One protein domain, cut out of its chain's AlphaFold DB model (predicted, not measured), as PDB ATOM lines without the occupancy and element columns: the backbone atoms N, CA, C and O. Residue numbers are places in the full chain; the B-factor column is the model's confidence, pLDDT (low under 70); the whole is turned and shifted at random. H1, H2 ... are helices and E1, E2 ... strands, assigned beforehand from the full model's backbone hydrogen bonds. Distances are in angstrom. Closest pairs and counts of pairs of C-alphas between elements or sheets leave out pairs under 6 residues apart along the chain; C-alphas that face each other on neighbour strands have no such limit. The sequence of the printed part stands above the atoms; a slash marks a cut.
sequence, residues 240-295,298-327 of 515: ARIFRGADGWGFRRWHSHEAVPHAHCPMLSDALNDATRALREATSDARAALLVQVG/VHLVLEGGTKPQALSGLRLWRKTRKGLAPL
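This is residues 240 to 295 and 298 to 327 of the 515 residues of the protein "Class I SAM-dependent RNA methyltransferase" of Zetaproteobacteria bacterium (UniProt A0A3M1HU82). One strongly twisted sheet of seven strands makes a wall, and the single named helix, H1, packs on one face of it, over the stretch made by E2, E1, E4 and E5; no named helix covers the other face. E3 and E7 form the two edges of the wall, and from edge to edge the strands' lines turn by 156 degrees. The printed part has 86 residues, with elements in the order E1 E2 E3 H1 E4 E5 E6 E7; the sheet runs E3 E2 E1 E4 E5 E6 E7 and is mixed, with E5 and E6 its parallel pair. The class is mixed, helices and strands, in two layers, and the whole is compact, with a radius of gyration of the C-alphas of 12.2 A and spans of 32 by 28 by 21 A.

Find C-alpha 240 at (129.143, 173.271, 191.447); from there E1 runs over residues 240 to 245, 15.9 A long. E2 follows at residues 248 to 252 and E3 at residues 259 to 261. Look next at C-alpha 270, at (140.414, 177.374, 192.666), where H1 begins; it runs 16.6 A to residue 281. E4, residues 288 to 294, is the longest strand at 19.6 A. E5, residues 298 to 303, spans 16.0 A, and E6, residues 315 to 320, spans 16.3 A. E7, residues 323 to 326, ends at C-alpha 326, (130.228, 169.266, 173.275).

Start at E1, E2 and E3, a meander, each strand the antiparallel neighbour of the one before. E1 and E2 form a hairpin, with N 245 and O 248 2.8 A apart; E2 and E3 form another, with N 260 and O 251 at 2.8 A. The pairing is staggered: E1 pairs with E2 over residues 243 to 245 and with E4 over residues 240 to 243, where N 242 and O 289 are 2.9 A apart. H1 is on the sheet; its closest C-alphas to E4 are those of Leu 272 and Leu 291, 6.7 A, and every O i to N i+4 pair in H1 is within hydrogen-bond range. E4 and E5 are antiparallel, with N 301 and O 290 at 2.8 A. E5 and E6 are parallel, with N 317 and O 300 at 2.8 A. The hairpin of E6 and E7 has N 318 and O 325 at 2.9 A. E3 and E7 are apart.

The C-alphas of Pro 266 and Lys 322, the two farthest apart, are 34.5 A from each other. Residues 296 to 297 are not printed, and C-alphas 295 and 298 are 8.1 A apart across this cut. The link from E5 to E6, 11 residues, is long. The mean pLDDT of the printed part is 91.0; look at residues 309 to 310 for the two under 70.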
ATOM      1  N   ALA A 240     130.003 172.134 191.115       96.31
ATOM      2  CA  ALA A 240     129.143 173.271 191.447       96.31
ATOM      3  C   ALA A 240     128.074 173.506 190.372       96.31
ATOM      4  O   ALA A 240     128.343 173.365 189.187       96.31
ATOM      5  N   ARG A 241     126.864 173.921 190.767       96.81
ATOM      6  CA  ARG A 241     125.840 174.411 189.830       96.81
ATOM      7  C   ARG A 241     125.426 175.825 190.213       96.81
ATOM      8  O   ARG A 241     124.824 176.022 191.269       96.81
ATOM      9  N   ILE A 242     125.760 176.777 189.354       96.62
ATOM     10  CA  ILE A 242     125.472 178.204 189.511       96.62
ATOM     11  C   ILE A 242     124.330 178.628 188.586       96.62
ATOM     12  O   ILE A 242     124.017 177.972 187.592       96.62
ATOM     13  N   PHE A 243     123.689 179.731 188.943       96.25
ATOM     14  CA  PHE A 243     122.515 180.295 188.294       96.25
ATOM     15  C   PHE A 243     122.780 181.763 187.971       96.25
ATOM     16  O   PHE A 243     123.495 182.445 188.712       96.25
ATOM     17  N   ARG A 244     122.196 182.246 186.875       92.88
ATOM     18  CA  ARG A 244     122.260 183.655 186.492       92.88
ATOM     19  C   ARG A 244     121.158 184.436 187.219       92.88
ATOM     20  O   ARG A 244     119.981 184.114 187.074       92.88
ATOM     21  N   GLY A 245     121.552 185.418 188.027       89.31
ATOM     22  CA  GLY A 245     120.683 186.466 188.567       89.31
ATOM     23  C   GLY A 245     120.698 187.709 187.673       89.31
ATOM     24  O   GLY A 245     121.198 187.653 186.549       89.31
ATOM     25  N   ALA A 246     120.178 188.832 188.177       83.88
ATOM     26  CA  ALA A 246     120.329 190.125 187.508       83.88
ATOM     27  C   ALA A 246     121.815 190.530 187.474       83.88
ATOM     28  O   ALA A 246     122.412 190.647 186.405       83.88
ATOM     29  N   ASP A 247     122.447 190.582 188.647       84.38
ATOM     30  CA  ASP A 247     123.810 191.093 188.857       84.38
ATOM     31  C   ASP A 247     124.885 189.993 188.681       84.38
ATOM     32  O   ASP A 247     125.883 189.902 189.401       84.38
ATOM     33  N   GLY A 248     124.656 189.099 187.714       90.25
ATOM     34  CA  GLY A 248     125.578 188.032 187.324       90.25
ATOM     35  C   GLY A 248     125.351 186.681 188.013       90.25
ATOM     36  O   GLY A 248     124.228 186.278 188.315       90.25
ATOM     37  N   TRP A 249     126.432 185.916 188.176       94.38
ATOM     38  CA  TRP A 249     126.385 184.480 188.485       94.38
ATOM     39  C   TRP A 249     126.574 184.154 189.971       94.38
ATOM     40  O   TRP A 249     127.455 184.728 190.621       94.38
ATOM     41  N   GLY A 250     125.808 183.185 190.491       96.06
ATOM     42  CA  GLY A 250     125.971 182.677 191.858       96.06
ATOM     43  C   GLY A 250     125.092 181.477 192.244       96.06
ATOM     44  O   GLY A 250     124.492 180.820 191.396       96.06
ATOM     45  N   PHE A 251     125.021 181.165 193.543       97.12
ATOM     46  CA  PHE A 251     124.203 180.070 194.096       97.12
ATOM     47  C   PHE A 251     122.826 180.580 194.518       97.12
ATOM     48  O   PHE A 251     122.636 181.780 194.674       97.12
ATOM     49  N   ARG A 252     121.847 179.693 194.731       96.88
ATOM     50  CA  ARG A 252     120.504 180.133 195.143       96.88
ATOM     51  C   ARG A 252     120.467 180.662 196.577       96.88
ATOM     52  O   ARG A 252     121.112 180.089 197.460       96.88
ATOM     53  N   ARG A 253     119.665 181.707 196.811       95.56
ATOM     54  CA  ARG A 253     119.301 182.168 198.160       95.56
ATOM     55  C   ARG A 253     118.586 181.036 198.906       95.56
ATOM     56  O   ARG A 253     117.849 180.249 198.303       95.56
ATOM     57  N   TRP A 254     118.807 180.927 200.215       92.44
ATOM     58  CA  TRP A 254     118.118 179.937 201.045       92.44
ATOM     59  C   TRP A 254     116.590 180.054 200.882       92.44
ATOM     60  O   TRP A 254     116.034 181.146 200.870       92.44
ATOM     61  N   HIS A 255     115.921 178.912 200.685       89.38
ATOM     62  CA  HIS A 255     114.474 178.814 200.430       89.38
ATOM     63  C   HIS A 255     113.922 179.613 199.217       89.38
ATOM     64  O   HIS A 255     112.707 179.742 199.086       89.38
ATOM     65  N   SER A 256     114.771 180.052 198.276       91.56
ATOM     66  CA  SER A 256     114.366 180.801 197.073       91.56
ATOM     67  C   SER A 256     114.910 180.191 195.765       91.56
ATOM     68  O   SER A 256     115.758 179.293 195.757       91.56
ATOM     69  N   HIS A 257     114.395 180.677 194.633       92.31
ATOM     70  CA  HIS A 257     114.898 180.386 193.282       92.31
ATOM     71  C   HIS A 257     115.883 181.446 192.760       92.31
ATOM     72  O   HIS A 257     116.616 181.177 191.808       92.31
ATOM     73  N   GLU A 258     115.896 182.613 193.400       95.00
ATOM     74  CA  GLU A 258     116.807 183.740 193.191       95.00
ATOM     75  C   GLU A 258     118.276 183.320 193.344       95.00
ATOM     76  O   GLU A 258     118.614 182.571 194.265       95.00
ATOM     77  N   ALA A 259     119.152 183.809 192.463       96.06
ATOM     78  CA  ALA A 259     120.597 183.649 192.590       96.06
ATOM     79  C   ALA A 259     121.195 184.785 193.436       96.06
ATOM     80  O   ALA A 259     120.775 185.928 193.309       96.06
ATOM     81  N   VAL A 260     122.201 184.466 194.249       96.19
ATOM     82  CA  VAL A 260     123.004 185.393 195.057       96.19
ATOM     83  C   VAL A 260     124.395 185.484 194.418       96.19
ATOM     84  O   VAL A 260     125.211 184.563 194.603       96.19
ATOM     85  N   PRO A 261     124.672 186.527 193.613       94.25
ATOM     86  CA  PRO A 261     125.945 186.666 192.924       94.25
ATOM     87  C   PRO A 261     127.104 186.834 193.907       94.25
ATOM     88  O   PRO A 261     126.987 187.516 194.919       94.25
ATOM     89  N   HIS A 262     128.238 186.207 193.608       92.50
ATOM     90  CA  HIS A 262     129.467 186.324 194.391       92.50
ATOM     91  C   HIS A 262     130.685 186.116 193.484       92.50
ATOM     92  O   HIS A 262     130.636 185.316 192.551       92.50
ATOM     93  N   ALA A 263     131.769 186.850 193.742       91.06
ATOM     94  CA  ALA A 263     132.989 186.785 192.933       91.06
ATOM     95  C   ALA A 263     133.859 185.548 193.237       91.06
ATOM     96  O   ALA A 263     134.604 185.099 192.374       91.06
ATOM     97  N   HIS A 264     133.758 185.005 194.454       94.50
ATOM     98  CA  HIS A 264     134.563 183.888 194.944       94.50
ATOM     99  C   HIS A 264     133.775 183.068 195.976       94.50
ATOM    100  O   HIS A 264     133.015 183.630 196.770       94.50
ATOM    101  N   CYS A 265     133.961 181.747 195.987       95.81
ATOM    102  CA  CYS A 265     133.385 180.840 196.973       95.81
ATOM    103  C   CYS A 265     134.498 180.001 197.638       95.81
ATOM    104  O   CYS A 265     134.999 179.065 197.011       95.81
ATOM    105  N   PRO A 266     134.830 180.244 198.925       94.50
ATOM    106  CA  PRO A 266     135.899 179.524 199.638       94.50
ATOM    107  C   PRO A 266     135.688 178.008 199.808       94.50
ATOM    108  O   PRO A 266     136.549 177.316 200.349       94.50
ATOM    109  N   MET A 267     134.518 177.486 199.424       95.12
ATOM    110  CA  MET A 267     134.208 176.056 199.472       95.12
ATOM    111  C   MET A 267     134.484 175.338 198.141       95.12
ATOM    112  O   MET A 267     134.471 174.110 198.140       95.12
ATOM    113  N   LEU A 268     134.690 176.053 197.027       96.62
ATOM    114  CA  LEU A 268     135.045 175.473 195.721       96.62
ATOM    115  C   LEU A 268     136.561 175.278 195.588       96.62
ATOM    116  O   LEU A 268     137.318 175.849 196.369       96.62
ATOM    117  N   SER A 269     137.004 174.469 194.621       97.19
ATOM    118  CA  SER A 269     138.406 174.483 194.185       97.19
ATOM    119  C   SER A 269     138.710 175.751 193.383       97.19
ATOM    120  O   SER A 269     137.812 176.350 192.784       97.19
ATOM    121  N   ASP A 270     139.979 176.148 193.344       97.12
ATOM    122  CA  ASP A 270     140.414 177.374 192.666       97.12
ATOM    123  C   ASP A 270     140.062 177.340 191.175       97.12
ATOM    124  O   ASP A 270     139.421 178.261 190.679       97.12
ATOM    125  N   ALA A 271     140.276 176.199 190.512       97.00
ATOM    126  CA  ALA A 271     139.869 175.972 189.124       97.00
ATOM    127  C   ALA A 271     138.357 176.191 188.871       97.00
ATOM    128  O   ALA A 271     137.970 176.672 187.804       97.00
ATOM    129  N   LEU A 272     137.479 175.888 189.841       97.19
ATOM    130  CA  LEU A 272     136.047 176.201 189.727       97.19
ATOM    131  C   LEU A 272     135.734 177.680 189.994       97.19
ATOM    132  O   LEU A 272     134.800 178.217 189.390       97.19
ATOM    133  N   ASN A 273     136.483 178.345 190.875       96.81
ATOM    134  CA  ASN A 273     136.377 179.791 191.077       96.81
ATOM    135  C   ASN A 273     136.857 180.555 189.825       96.81
ATOM    136  O   ASN A 273     136.159 181.454 189.359       96.81
ATOM    137  N   ASP A 274     137.969 180.140 189.218       95.56
ATOM    138  CA  ASP A 274     138.508 180.699 187.974       95.56
ATOM    139  C   ASP A 274     137.553 180.488 186.792       95.56
ATOM    140  O   ASP A 274     137.223 181.439 186.084       95.56
ATOM    141  N   ALA A 275     137.006 179.279 186.628       94.75
ATOM    142  CA  ALA A 275     135.983 179.008 185.616       94.75
ATOM    143  C   ALA A 275     134.689 179.822 185.837       94.75
ATOM    144  O   ALA A 275     134.012 180.198 184.876       94.75
ATOM    145  N   THR A 276     134.352 180.136 187.093       93.56
ATOM    146  CA  THR A 276     133.230 181.028 187.436       93.56
ATOM    147  C   THR A 276     133.549 182.491 187.106       93.56
ATOM    148  O   THR A 276     132.653 183.214 186.663       93.56
ATOM    149  N   ARG A 277     134.806 182.929 187.264       92.62
ATOM    150  CA  ARG A 277     135.283 184.260 186.851       92.62
ATOM    151  C   ARG A 277     135.207 184.421 185.328       92.62
ATOM    152  O   ARG A 277     134.511 185.315 184.855       92.62
ATOM    153  N   ALA A 278     135.763 183.468 184.580       91.81
ATOM    154  CA  ALA A 278     135.726 183.467 183.117       91.81
ATOM    155  C   ALA A 278     134.285 183.494 182.560       91.81
ATOM    156  O   ALA A 278     133.997 184.220 181.612       91.81
ATOM    157  N   LEU A 279     133.334 182.766 183.168       90.81
ATOM    158  CA  LEU A 279     131.918 182.805 182.757       90.81
ATOM    159  C   LEU A 279     131.228 184.157 183.040       90.81
ATOM    160  O   LEU A 279     130.261 184.505 182.355       90.81
ATOM    161  N   ARG A 280     131.693 184.915 184.042       88.38
ATOM    162  CA  ARG A 280     131.204 186.276 184.320       88.38
ATOM    163  C   ARG A 280     131.690 187.258 183.254       88.38
ATOM    164  O   ARG A 280     130.886 188.042 182.767       88.38
ATOM    165  N   GLU A 281     132.958 187.163 182.869       87.25
ATOM    166  CA  GLU A 281     133.602 188.014 181.857       87.25
ATOM    167  C   GLU A 281     133.063 187.729 180.440       87.25
ATOM    168  O   GLU A 281     132.676 188.642 179.711       87.25
ATOM    169  N   ALA A 282     132.931 186.452 180.073       84.56
ATOM    170  CA  ALA A 282     132.557 185.996 178.731       84.56
ATOM    171  C   ALA A 282     131.102 186.271 178.286       84.56
ATOM    172  O   ALA A 282     130.735 185.915 177.167       84.56
ATOM    173  N   THR A 283     130.262 186.859 179.148       76.25
ATOM    174  CA  THR A 283     128.865 187.260 178.872       76.25
ATOM    175  C   THR A 283     127.996 186.162 178.225       76.25
ATOM    176  O   THR A 283     127.809 186.098 177.013       76.25
ATOM    177  N   SER A 284     127.402 185.294 179.054       82.56
ATOM    178  CA  SER A 284     126.521 184.204 178.597       82.56
ATOM    179  C   SER A 284     125.025 184.479 178.813       82.56
ATOM    180  O   SER A 284     124.609 184.947 179.874       82.56
ATOM    181  N   ASP A 285     124.195 184.094 177.837       87.12
ATOM    182  CA  ASP A 285     122.729 184.080 177.914       87.12
ATOM    183  C   ASP A 285     122.138 182.801 178.553       87.12
ATOM    184  O   ASP A 285     120.922 182.699 178.738       87.12
ATOM    185  N   ALA A 286     122.982 181.847 178.965       90.81
ATOM    186  CA  ALA A 286     122.562 180.661 179.711       90.81
ATOM    187  C   ALA A 286     121.914 181.019 181.067       90.81
ATOM    188  O   ALA A 286     122.254 182.013 181.711       90.81
ATOM    189  N   ARG A 287     120.974 180.181 181.532       92.94
ATOM    190  CA  ARG A 287     120.227 180.413 182.793       92.94
ATOM    191  C   ARG A 287     120.890 179.772 184.013       92.94
ATOM    192  O   ARG A 287     120.718 180.231 185.143       92.94
ATOM    193  N   ALA A 288     121.620 178.689 183.780       95.44
ATOM    194  CA  ALA A 288     122.412 177.979 184.769       95.44
ATOM    195  C   ALA A 288     123.668 177.407 184.101       95.44
ATOM    196  O   ALA A 288     123.706 177.231 182.881       95.44
ATOM    197  N   ALA A 289     124.674 177.102 184.911       95.56
ATOM    198  CA  ALA A 289     125.861 176.384 184.486       95.56
ATOM    199  C   ALA A 289     126.253 175.348 185.543       95.56
ATOM    200  O   ALA A 289     126.264 175.642 186.742       95.56
ATOM    201  N   LEU A 290     126.565 174.134 185.099       96.94
ATOM    202  CA  LEU A 290     127.173 173.084 185.913       96.94
ATOM    203  C   LEU A 290     128.673 173.061 185.607       96.94
ATOM    204  O   LEU A 290     129.062 172.896 184.454       96.94
ATOM    205  N   LEU A 291     129.494 173.230 186.639       97.31
ATOM    206  CA  LEU A 291     130.943 173.116 186.579       97.31
ATOM    207  C   LEU A 291     131.377 171.828 187.278       97.31
ATOM    208  O   LEU A 291     130.923 171.539 188.392       97.31
ATOM    209  N   VAL A 292     132.260 171.071 186.631       97.88
ATOM    210  CA  VAL A 292     132.820 169.820 187.152       97.88
ATOM    211  C   VAL A 292     134.313 169.780 186.839       97.88
ATOM    212  O   VAL A 292     134.692 169.777 185.671       97.88
ATOM    213  N   GLN A 293     135.161 169.753 187.864       97.81
ATOM    214  CA  GLN A 293     136.589 169.494 187.699       97.81
ATOM    215  C   GLN A 293     136.825 167.980 187.604       97.81
ATOM    216  O   GLN A 293     136.337 167.224 188.449       97.81
ATOM    217  N   VAL A 294     137.586 167.553 186.598       97.31
ATOM    218  CA  VAL A 294     137.969 166.165 186.302       97.31
ATOM    219  C   VAL A 294     139.437 166.197 185.868       97.31
ATOM    220  O   VAL A 294     139.761 166.790 184.839       97.31
ATOM    221  N   GLY A 295     140.316 165.630 186.689       94.50
ATOM    222  CA  GLY A 295     141.758 165.812 186.608       94.50
ATOM    223  C   GLY A 295     142.173 167.283 186.729       94.50
ATOM    224  O   GLY A 295     141.733 168.025 187.617       94.50
ATOM    225  N   VAL A 298     138.508 171.633 183.821       97.38
ATOM    226  CA  VAL A 298     137.133 171.977 184.201       97.38
ATOM    227  C   VAL A 298     136.195 171.831 183.010       97.38
ATOM    228  O   VAL A 298     136.352 172.471 181.966       97.38
ATOM    229  N   HIS A 299     135.177 170.999 183.194       97.25
ATOM    230  CA  HIS A 299     134.017 170.903 182.326       97.25
ATOM    231  C   HIS A 299     132.977 171.951 182.720       97.25
ATOM    232  O   HIS A 299     132.549 172.001 183.872       97.25
ATOM    233  N   LEU A 300     132.537 172.752 181.750       96.00
ATOM    234  CA  LEU A 300     131.488 173.757 181.917       96.00
ATOM    235  C   LEU A 300     130.291 173.403 181.028       96.00
ATOM    236  O   LEU A 300     130.380 173.474 179.803       96.00
ATOM    237  N   VAL A 301     129.169 173.030 181.644       95.69
ATOM    238  CA  VAL A 301     127.922 172.656 180.966       95.69
ATOM    239  C   VAL A 301     126.908 173.790 181.079       95.69
ATOM    240  O   VAL A 301     126.361 174.042 182.153       95.69
ATOM    241  N   LEU A 302     126.632 174.458 179.961       94.25
ATOM    242  CA  LEU A 302     125.668 175.554 179.866       94.25
ATOM    243  C   LEU A 302     124.233 175.021 179.744       94.25
ATOM    244  O   LEU A 302     123.945 174.151 178.915       94.25
ATOM    245  N   GLU A 303     123.316 175.550 180.556       92.88
ATOM    246  CA  GLU A 303     121.890 175.225 180.503       92.88
ATOM    247  C   GLU A 303     121.111 176.300 179.740       92.88
ATOM    248  O   GLU A 303     120.722 177.345 180.277       92.88
ATOM    249  N   GLY A 304     120.875 176.000 178.461       84.81
ATOM    250  CA  GLY A 304     120.367 176.957 177.485       84.81
ATOM    251  C   GLY A 304     121.461 177.894 176.972       84.81
ATOM    252  O   GLY A 304     122.638 177.739 177.291       84.81
ATOM    253  N   GLY A 305     121.034 178.860 176.168       80.31
ATOM    254  CA  GLY A 305     121.885 179.897 175.607       80.31
ATOM    255  C   GLY A 305     122.801 179.483 174.451       80.31
ATOM    256  O   GLY A 305     122.849 178.332 173.993       80.31
ATOM    257  N   THR A 306     123.507 180.490 173.954       76.38
ATOM    258  CA  THR A 306     124.523 180.428 172.902       76.38
ATOM    259  C   THR A 306     125.890 180.000 173.462       76.38
ATOM    260  O   THR A 306     126.057 179.817 174.669       76.38
ATOM    261  N   LYS A 307     126.888 179.787 172.590       74.94
ATOM    262  CA  LYS A 307     128.281 179.613 173.036       74.94
ATOM    263  C   LYS A 307     128.842 181.007 173.374       74.94
ATOM    264  O   LYS A 307     128.901 181.823 172.456       74.94
ATOM    265  N   PRO A 308     129.315 181.264 174.608       76.44
ATOM    266  CA  PRO A 308     129.967 182.525 174.944       76.44
ATOM    267  C   PRO A 308     131.247 182.725 174.131       76.44
ATOM    268  O   PRO A 308     131.960 181.766 173.810       76.44
ATOM    269  N   GLN A 309     131.544 183.978 173.813       67.19
ATOM    270  CA  GLN A 309     132.818 184.355 173.210       67.19
ATOM    271  C   GLN A 309     133.904 184.392 174.307       67.19
ATOM    272  O   GLN A 309     133.588 184.420 175.490       67.19
ATOM    273  N   ALA A 310     135.183 184.312 173.936       67.75
ATOM    274  CA  ALA A 310     136.341 184.363 174.850       67.75
ATOM    275  C   ALA A 310     136.496 183.275 175.953       67.75
ATOM    276  O   ALA A 310     137.506 183.296 176.652       67.75
ATOM    277  N   LEU A 311     135.614 182.270 176.088       81.25
ATOM    278  CA  LEU A 311     135.874 181.125 176.989       81.25
ATOM    279  C   LEU A 311     136.954 180.173 176.434       81.25
ATOM    280  O   LEU A 311     136.650 179.226 175.703       81.25
ATOM    281  N   SER A 312     138.209 180.421 176.811       77.81
ATOM    282  CA  SER A 312     139.361 179.524 176.648       77.81
ATOM    283  C   SER A 312     139.572 178.639 177.893       77.81
ATOM    284  O   SER A 312     138.872 178.789 178.893       77.81
ATOM    285  N   GLY A 313     140.486 177.661 177.825       85.38
ATOM    286  CA  GLY A 313     140.884 176.789 178.949       85.38
ATOM    287  C   GLY A 313     139.844 175.765 179.442       85.38
ATOM    288  O   GLY A 313     140.211 174.729 179.988       85.38
ATOM    289  N   LEU A 314     138.550 176.010 179.226       92.94
ATOM    290  CA  LEU A 314     137.453 175.171 179.709       92.94
ATOM    291  C   LEU A 314     136.984 174.156 178.659       92.94
ATOM    292  O   LEU A 314     136.844 174.465 177.474       92.94
ATOM    293  N   ARG A 315     136.626 172.949 179.107       94.94
ATOM    294  CA  ARG A 315     135.954 171.945 178.270       94.94
ATOM    295  C   ARG A 315     134.466 172.303 178.216       94.94
ATOM    296  O   ARG A 315     133.733 172.035 179.164       94.94
ATOM    297  N   LEU A 316     134.032 172.958 177.139       94.06
ATOM    298  CA  LEU A 316     132.690 173.544 177.006       94.06
ATOM    299  C   LEU A 316     131.631 172.546 176.505       94.06
ATOM    300  O   LEU A 316     131.834 171.852 175.511       94.06
ATOM    301  N   TRP A 317     130.453 172.550 177.130       94.44
ATOM    302  CA  TRP A 317     129.303 171.702 176.788       94.44
ATOM    303  C   TRP A 317     128.005 172.503 176.861       94.44
ATOM    304  O   TRP A 317     127.908 173.511 177.561       94.44
ATOM    305  N   ARG A 318     126.967 172.020 176.182       92.56
ATOM    306  CA  ARG A 318     125.607 172.562 176.260       92.56
ATOM    307  C   ARG A 318     124.619 171.443 176.541       92.56
ATOM    308  O   ARG A 318     124.606 170.436 175.836       92.56
ATOM    309  N   LYS A 319     123.749 171.641 177.529       91.56
ATOM    310  CA  LYS A 319     122.609 170.754 177.770       91.56
ATOM    311  C   LYS A 319     121.524 171.027 176.728       91.56
ATOM    312  O   LYS A 319     121.058 172.157 176.589       91.56
ATOM    313  N   THR A 320     121.129 169.996 175.989       85.69
ATOM    314  CA  THR A 320     120.113 170.065 174.926       85.69
ATOM    315  C   THR A 320     118.882 169.225 175.287       85.69
ATOM    316  O   THR A 320     118.878 168.514 176.290       85.69
ATOM    317  N   ARG A 321     117.841 169.246 174.440       82.06
ATOM    318  CA  ARG A 321     116.701 168.312 174.554       82.06
ATOM    319  C   ARG A 321     117.081 166.838 174.311       82.06
ATOM    320  O   ARG A 321     116.268 165.974 174.605       82.06
ATOM    321  N   LYS A 322     118.269 166.554 173.757       81.00
ATOM    322  CA  LYS A 322     118.753 165.206 173.398       81.00
ATOM    323  C   LYS A 322     119.902 164.694 174.292       81.00
ATOM    324  O   LYS A 322     120.533 163.714 173.927       81.00
ATOM    325  N   GLY A 323     120.197 165.363 175.411       84.56
ATOM    326  CA  GLY A 323     121.371 165.080 176.254       84.56
ATOM    327  C   GLY A 323     122.422 166.193 176.197       84.56
ATOM    328  O   GLY A 323     122.127 167.316 175.757       84.56
ATOM    329  N   LEU A 324     123.640 165.917 176.668       90.56
ATOM    330  CA  LEU A 324     124.770 166.845 176.540       90.56
ATOM    331  C   LEU A 324     125.324 166.846 175.107       90.56
ATOM    332  O   LEU A 324     125.390 165.816 174.446       90.56
ATOM    333  N   ALA A 325     125.765 168.013 174.640       90.62
ATOM    334  CA  ALA A 325     126.529 168.155 173.405       90.62
ATOM    335  C   ALA A 325     127.826 168.941 173.675       90.62
ATOM    336  O   ALA A 325     127.753 169.987 174.335       90.62
ATOM    337  N   PRO A 326     128.994 168.495 173.177       92.94
ATOM    338  CA  PRO A 326     130.228 169.266 173.275       92.94
ATOM    339  C   PRO A 326     130.141 170.539 172.426       92.94
ATOM    340  O   PRO A 326     129.507 170.570 171.370       92.94
ATOM    341  N   LEU A 327     130.809 171.599 172.874       89.38
ATOM    342  CA  LEU A 327     131.006 172.828 172.111       89.38
ATOM    343  C   LEU A 327     132.477 172.918 171.694       89.38
ATOM    344  O   LEU A 327     133.369 172.704 172.507       89.38
TER     345      LEU A 327